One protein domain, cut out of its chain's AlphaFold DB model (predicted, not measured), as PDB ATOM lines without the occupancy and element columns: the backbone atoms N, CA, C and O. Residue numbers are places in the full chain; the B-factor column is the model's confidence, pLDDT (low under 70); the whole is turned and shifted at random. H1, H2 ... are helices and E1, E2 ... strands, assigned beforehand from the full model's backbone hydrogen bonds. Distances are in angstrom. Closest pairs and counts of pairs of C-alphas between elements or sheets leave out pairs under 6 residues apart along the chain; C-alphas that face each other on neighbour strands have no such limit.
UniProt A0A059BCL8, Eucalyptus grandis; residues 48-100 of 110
ATOM      1  N   VAL A  48       1.496 -26.294   3.071       87.50
ATOM      2  CA  VAL A  48       2.682 -26.830   2.389       87.50
ATOM      3  C   VAL A  48       2.820 -28.320   2.697       87.50
ATOM      4  O   VAL A  48       3.301 -28.715   3.758       87.50
ATOM      5  N   VAL A  49       2.392 -29.156   1.757       85.06
ATOM      6  CA  VAL A  49       2.459 -30.615   1.854       85.06
ATOM      7  C   VAL A  49       3.798 -31.079   1.294       85.06
ATOM      8  O   VAL A  49       4.100 -30.862   0.124       85.06
ATOM      9  N   SER A  50       4.603 -31.726   2.129       84.25
ATOM     10  CA  SER A  50       5.846 -32.385   1.718       84.25
ATOM     11  C   SER A  50       5.718 -33.899   1.783       84.25
ATOM     12  O   SER A  50       4.750 -34.429   2.334       84.25
ATOM     13  N   GLN A  51       6.733 -34.607   1.287       81.81
ATOM     14  CA  GLN A  51       6.767 -36.067   1.307       81.81
ATOM     15  C   GLN A  51       6.515 -36.656   2.706       81.81
ATOM     16  O   GLN A  51       5.796 -37.642   2.809       81.81
ATOM     17  N   ASN A  52       7.000 -36.019   3.776       79.19
ATOM     18  CA  ASN A  52       6.864 -36.511   5.155       79.19
ATOM     19  C   ASN A  52       5.687 -35.898   5.928       79.19
ATOM     20  O   ASN A  52       5.520 -36.189   7.108       79.19
ATOM     21  N   TYR A  53       4.850 -35.075   5.287       81.44
ATOM     22  CA  TYR A  53       3.718 -34.404   5.943       81.44
ATOM     23  C   TYR A  53       2.788 -35.394   6.661       81.44
ATOM     24  O   TYR A  53       2.346 -35.160   7.782       81.44
ATOM     25  N   HIS A  54       2.550 -36.542   6.028       81.19
ATOM     26  CA  HIS A  54       1.698 -37.614   6.537       81.19
ATOM     27  C   HIS A  54       2.260 -38.350   7.759       81.19
ATOM     28  O   HIS A  54       1.501 -38.976   8.491       81.19
ATOM     29  N   LEU A  55       3.574 -38.269   7.988       82.06
ATOM     30  CA  LEU A  55       4.235 -38.900   9.129       82.06
ATOM     31  C   LEU A  55       4.080 -38.084  10.418       82.06
ATOM     32  O   LEU A  55       4.420 -38.579  11.489       82.06
ATOM     33  N   SER A  56       3.573 -36.850  10.333       80.25
ATOM     34  CA  SER A  56       3.319 -35.987  11.483       80.25
ATOM     35  C   SER A  56       1.822 -35.976  11.821       80.25
ATOM     36  O   SER A  56       1.044 -35.299  11.142       80.25
ATOM     37  N   PRO A  57       1.384 -36.665  12.896       79.69
ATOM     38  CA  PRO A  57       0.001 -36.580  13.372       79.69
ATOM     39  C   PRO A  57      -0.429 -35.141  13.682       79.69
ATOM     40  O   PRO A  57      -1.604 -34.806  13.571       79.69
ATOM     41  N   TRP A  58       0.529 -34.284  14.046       78.19
ATOM     42  CA  TRP A  58       0.308 -32.862  14.277       78.19
ATOM     43  C   TRP A  58      -0.133 -32.150  13.002       78.19
ATOM     44  O   TRP A  58      -1.209 -31.557  12.994       78.19
ATOM     45  N   CYS A  59       0.622 -32.308  11.910       81.81
ATOM     46  CA  CYS A  59       0.264 -31.725  10.618       81.81
ATOM     47  C   CYS A  59      -1.115 -32.210  10.140       81.81
ATOM     48  O   CYS A  59      -1.901 -31.427   9.611       81.81
ATOM     49  N   LEU A  60      -1.451 -33.485  10.370       84.50
ATOM     50  CA  LEU A  60      -2.766 -34.030  10.014       84.50
ATOM     51  C   LEU A  60      -3.907 -33.428  10.851       84.50
ATOM     52  O   LEU A  60      -4.958 -33.106  10.302       84.50
ATOM     53  N   ASN A  61      -3.709 -33.236  12.157       82.75
ATOM     54  CA  ASN A  61      -4.712 -32.608  13.022       82.75
ATOM     55  C   ASN A  61      -4.952 -31.137  12.651       82.75
ATOM     56  O   ASN A  61      -6.091 -30.668  12.665       82.75
ATOM     57  N   GLU A  62      -3.894 -30.408  12.298       82.50
ATOM     58  CA  GLU A  62      -4.009 -29.036  11.802       82.50
ATOM     59  C   GLU A  62      -4.758 -28.979  10.475       82.50
ATOM     60  O   GLU A  62      -5.651 -28.147  10.312       82.50
ATOM     61  N   LEU A  63      -4.465 -29.905   9.556       87.44
ATOM     62  CA  LEU A  63      -5.187 -30.017   8.293       87.44
ATOM     63  C   LEU A  63      -6.687 -30.230   8.519       87.44
ATOM     64  O   LEU A  63      -7.491 -29.543   7.894       87.44
ATOM     65  N   VAL A  64      -7.074 -31.128   9.431       88.81
ATOM     66  CA  VAL A  64      -8.491 -31.356   9.769       88.81
ATOM     67  C   VAL A  64      -9.165 -30.054  10.205       88.81
ATOM     68  O   VAL A  64     -10.216 -29.711   9.670       88.81
ATOM     69  N   LYS A  65      -8.541 -29.272  11.091       84.81
ATOM     70  CA  LYS A  65      -9.103 -27.990  11.549       84.81
ATOM     71  C   LYS A  65      -9.177 -26.918  10.473       84.81
ATOM     72  O   LYS A  65     -10.163 -26.184  10.410       84.81
ATOM     73  N   ILE A  66      -8.167 -26.829   9.612       88.00
ATOM     74  CA  ILE A  66      -8.193 -25.927   8.456       88.00
ATOM     75  C   ILE A  66      -9.385 -26.274   7.557       88.00
ATOM     76  O   ILE A  66     -10.123 -25.382   7.143       88.00
ATOM     77  N   LEU A  67      -9.622 -27.565   7.303       91.25
ATOM     78  CA  LEU A  67     -10.751 -28.035   6.496       91.25
ATOM     79  C   LEU A  67     -12.106 -27.824   7.195       91.25
ATOM     80  O   LEU A  67     -13.094 -27.485   6.541       91.25
ATOM     81  N   GLU A  68     -12.171 -27.960   8.520       89.75
ATOM     82  CA  GLU A  68     -13.356 -27.589   9.302       89.75
ATOM     83  C   GLU A  68     -13.667 -26.095   9.166       89.75
ATOM     84  O   GLU A  68     -14.815 -25.730   8.909       89.75
ATOM     85  N   CYS A  69     -12.655 -25.227   9.260       86.69
ATOM     86  CA  CYS A  69     -12.814 -23.783   9.086       86.69
ATOM     87  C   CYS A  69     -13.165 -23.407   7.642       86.69
ATOM     88  O   CYS A  69     -13.994 -22.525   7.426       86.69
ATOM     89  N   GLN A  70     -12.619 -24.109   6.647       91.56
ATOM     90  CA  GLN A  70     -13.039 -23.978   5.251       91.56
ATOM     91  C   GLN A  70     -14.532 -24.255   5.103       91.56
ATOM     92  O   GLN A  70     -15.256 -23.454   4.515       91.56
ATOM     93  N   LYS A  71     -15.007 -25.363   5.677       91.94
ATOM     94  CA  LYS A  71     -16.413 -25.760   5.593       91.94
ATOM     95  C   LYS A  71     -17.337 -24.825   6.374       91.94
ATOM     96  O   LYS A  71     -18.433 -24.532   5.908       91.94
ATOM     97  N   ARG A  72     -16.926 -24.396   7.570       89.06
ATOM     98  CA  ARG A  72     -17.764 -23.622   8.496       89.06
ATOM     99  C   ARG A  72     -17.764 -22.124   8.201       89.06
ATOM    100  O   ARG A  72     -18.804 -21.491   8.340       89.06
ATOM    101  N   TRP A  73     -16.617 -21.575   7.811       87.44
ATOM    102  CA  TRP A  73     -16.379 -20.132   7.720       87.44
ATOM    103  C   TRP A  73     -15.947 -19.664   6.324       87.44
ATOM    104  O   TRP A  73     -15.722 -18.475   6.125       87.44
ATOM    105  N   GLY A  74     -15.835 -20.569   5.346       88.62
ATOM    106  CA  GLY A  74     -15.453 -20.215   3.976       88.62
ATOM    107  C   GLY A  74     -13.971 -19.865   3.811       88.62
ATOM    108  O   GLY A  74     -13.614 -19.165   2.864       88.62
ATOM    109  N   LEU A  75     -13.105 -20.337   4.716       92.19
ATOM    110  CA  LEU A  75     -11.652 -20.167   4.624       92.19
ATOM    111  C   LEU A  75     -11.127 -20.684   3.273       92.19
ATOM    112  O   LEU A  75     -11.353 -21.838   2.909       92.19
ATOM    113  N   VAL A  76     -10.380 -19.856   2.538       93.69
ATOM    114  CA  VAL A  76      -9.744 -20.281   1.279       93.69
ATOM    115  C   VAL A  76      -8.508 -21.124   1.588       93.69
ATOM    116  O   VAL A  76      -7.581 -20.642   2.232       93.69
ATOM    117  N   VAL A  77      -8.462 -22.367   1.109       93.00
ATOM    118  CA  VAL A  77      -7.331 -23.283   1.342       93.00
ATOM    119  C   VAL A  77      -6.528 -23.463   0.057       93.00
ATOM    120  O   VAL A  77      -7.070 -23.876  -0.967       93.00
ATOM    121  N   LEU A  78      -5.229 -23.168   0.118       93.38
ATOM    122  CA  LEU A  78      -4.290 -23.263  -0.999       93.38
ATOM    123  C   LEU A  78      -3.203 -24.304  -0.685       93.38
ATOM    124  O   LEU A  78      -2.291 -24.012   0.094       93.38
ATOM    125  N   PRO A  79      -3.269 -25.515  -1.263       91.31
ATOM    126  CA  PRO A  79      -2.221 -26.509  -1.086       91.31
ATOM    127  C   PRO A  79      -1.007 -26.200  -1.977       91.31
ATOM    128  O   PRO A  79      -1.146 -25.933  -3.170       91.31
ATOM    129  N   ILE A  80       0.194 -26.293  -1.409       88.81
ATOM    130  CA  ILE A  80       1.473 -26.287  -2.125       88.81
ATOM    131  C   ILE A  80       2.122 -27.647  -1.911       88.81
ATOM    132  O   ILE A  80       2.476 -27.998  -0.788       88.81
ATOM    133  N   PHE A  81       2.311 -28.400  -2.988       86.50
ATOM    134  CA  PHE A  81       3.001 -29.683  -2.940       86.50
ATOM    135  C   PHE A  81       4.502 -29.464  -3.157       86.50
ATOM    136  O   PHE A  81       4.943 -29.161  -4.264       86.50
ATOM    137  N   TRP A  82       5.284 -29.570  -2.084       86.19
ATOM    138  CA  TRP A  82       6.725 -29.323  -2.080       86.19
ATOM    139  C   TRP A  82       7.511 -30.623  -2.254       86.19
ATOM    140  O   TRP A  82       7.357 -31.543  -1.452       86.19
ATOM    141  N   GLU A  83       8.373 -30.674  -3.277       83.38
ATOM    142  CA  GLU A  83       9.250 -31.826  -3.577       83.38
ATOM    143  C   GLU A  83       8.499 -33.169  -3.684       83.38
ATOM    144  O   GLU A  83       9.053 -34.236  -3.440       83.38
ATOM    145  N   MET A  84       7.221 -33.129  -4.071       80.75
ATOM    146  CA  MET A  84       6.411 -34.324  -4.305       80.75
ATOM    147  C   MET A  84       6.461 -34.713  -5.779       80.75
ATOM    148  O   MET A  84       6.251 -33.883  -6.663       80.75
ATOM    149  N   SER A  85       6.690 -35.993  -6.061       78.12
ATOM    150  CA  SER A  85       6.575 -36.507  -7.423       78.12
ATOM    151  C   SER A  85       5.104 -36.648  -7.838       78.12
ATOM    152  O   SER A  85       4.209 -36.807  -7.005       78.12
ATOM    153  N   ALA A  86       4.834 -36.680  -9.148       74.69
ATOM    154  CA  ALA A  86       3.494 -36.975  -9.669       74.69
ATOM    155  C   ALA A  86       2.952 -38.329  -9.172       74.69
ATOM    156  O   ALA A  86       1.742 -38.519  -9.048       74.69
ATOM    157  N   ARG A  87       3.857 -39.266  -8.862       73.19
ATOM    158  CA  ARG A  87       3.531 -40.538  -8.226       73.19
ATOM    159  C   ARG A  87       3.035 -40.328  -6.798       73.19
ATOM    160  O   ARG A  87       1.979 -40.849  -6.470       73.19
ATOM    161  N   ASP A  88       3.724 -39.527  -5.991       71.12
ATOM    162  CA  ASP A  88       3.328 -39.242  -4.603       71.12
ATOM    163  C   ASP A  88       1.963 -38.547  -4.519       71.12
ATOM    164  O   ASP A  88       1.183 -38.818  -3.608       71.12
ATOM    165  N   LEU A  89       1.647 -37.686  -5.493       70.25
ATOM    166  CA  LEU A  89       0.345 -37.019  -5.598       70.25
ATOM    167  C   LEU A  89      -0.777 -37.970  -6.034       70.25
ATOM    168  O   LEU A  89      -1.893 -37.881  -5.531       70.25
ATOM    169  N   ARG A  90      -0.490 -38.896  -6.957       67.88
ATOM    170  CA  ARG A  90      -1.460 -39.889  -7.451       67.88
ATOM    171  C   ARG A  90      -1.691 -41.040  -6.476       67.88
ATOM    172  O   ARG A  90      -2.800 -41.551  -6.375       67.88
ATOM    173  N   GLU A  91      -0.647 -41.478  -5.783       64.44
ATOM    174  CA  GLU A  91      -0.661 -42.638  -4.889       64.44
ATOM    175  C   GLU A  91      -1.051 -42.271  -3.451       64.44
ATOM    176  O   GLU A  91      -0.800 -43.054  -2.535       64.44
ATOM    177  N   GLN A  92      -1.718 -41.132  -3.217       54.62
ATOM    178  CA  GLN A  92      -2.222 -40.763  -1.885       54.62
ATOM    179  C   GLN A  92      -3.176 -41.812  -1.271       54.62
ATOM    180  O   GLN A  92      -3.410 -41.793  -0.069       54.62
ATOM    181  N   GLY A  93      -3.660 -42.793  -2.043       50.88
ATOM    182  CA  GLY A  93      -4.332 -43.982  -1.506       50.88
ATOM    183  C   GLY A  93      -3.405 -45.101  -0.994       50.88
ATOM    184  O   GLY A  93      -3.845 -45.906  -0.182       50.88
ATOM    185  N   GLY A  94      -2.149 -45.184  -1.448       44.41
ATOM    186  CA  GLY A  94      -1.225 -46.301  -1.196       44.41
ATOM    187  C   GLY A  94      -0.225 -46.067  -0.060       44.41
ATOM    188  O   GLY A  94      -0.113 -46.909   0.826       44.41
ATOM    189  N   ARG A  95       0.465 -44.916  -0.029       49.03
ATOM    190  CA  ARG A  95       1.444 -44.611   1.043       49.03
ATOM    191  C   ARG A  95       0.792 -44.195   2.365       49.03
ATOM    192  O   ARG A  95       1.246 -44.629   3.412       49.03
ATOM    193  N   PHE A  96      -0.339 -43.485   2.324       49.03
ATOM    194  CA  PHE A  96      -1.138 -43.167   3.523       49.03
ATOM    195  C   PHE A  96      -1.848 -44.390   4.136       49.03
ATOM    196  O   PHE A  96      -2.297 -44.331   5.276       49.03
ATOM    197  N   ARG A  97      -1.971 -45.500   3.392       46.50
ATOM    198  CA  ARG A  97      -2.528 -46.770   3.891       46.50
ATOM    199  C   ARG A  97      -1.462 -47.770   4.346       46.50
ATOM    200  O   ARG A  97      -1.822 -48.765   4.971       46.50
ATOM    201  N   GLY A  98      -0.195 -47.553   3.991       45.06
ATOM    202  CA  GLY A  98       0.829 -48.600   4.009       45.06
ATOM    203  C   GLY A  98       1.627 -48.725   5.300       45.06
ATOM    204  O   GLY A  98       1.971 -49.837   5.683       45.06
ATOM    205  N   GLU A  99       1.899 -47.629   6.002       49.75
ATOM    206  CA  GLU A  99       2.785 -47.657   7.166       49.75
ATOM    207  C   GLU A  99       2.237 -46.731   8.255       49.75
ATOM    208  O   GLU A  99       1.996 -45.555   8.018       49.75
ATOM    209  N   TYR A 100       2.042 -47.288   9.454       43.53
ATOM    210  CA  TYR A 100       1.550 -46.635  10.677       43.53
ATOM    211  C   TYR A 100       0.034 -46.418  10.834       43.53
ATOM    212  O   TYR A 100      -0.451 -45.331  11.130       43.53
TER     213      TYR A 100
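What this domain is: This is residues 48 to 100 of the 110 residues of a protein of Eucalyptus grandis (UniProt A0A059BCL8). What shape is this? Long helix H1 and long strand E2 make a narrow V, with short strand E1 beside E2 at its open end and a tail with short helices H2 and H3 beyond. What builds it? The 53 printed residues hold E1, H1, E2, H2, H3 in that order, mixed class, the sheet parallel. It is only just loose, close to compact: radius of gyration of the C-alphas 12.2 A, spans 32 by 22 by 16 A.

Where its parts are: What comes first? E1, residues 48 to 50, 6.4 A, begins at C-alpha 48 (2.682, -26.830, 2.389). H1, residues 57 to 73, spans 23.9 A; E2, residues 76 to 82, 19.1 A. What follows? H2, residues 86 to 90, spans 6.2 A; H3, residues 95 to 98, 5.0 A, ends at C-alpha 98 (0.829, -48.600, 4.009).

How they stand to each other: How do E1 and E2 pair? They are parallel at 31 degrees, N 49 and O 80 within hydrogen-bond range at 2.8 A. E1, H1, E2 form a strand-helix-strand unit, parallel neighbours joined through a helix, its crossover right-handed. Where are the helices? The closest C-alphas of H1 and E2, Gln 70 and Val 76, are 6.3 A apart; H2 and H3 are only just apart, closest 8.0 A. In H1 and H2 every O i to N i+4 pair is within hydrogen-bond range; H3 is too short for one.

The domain as a whole: How far does it reach? The two farthest C-alphas, of Trp 73 and Glu 99, are 33.5 A apart; the printed part has no cut and no long link. Where is confidence low? Residues 90 to 100 have pLDDT under 70.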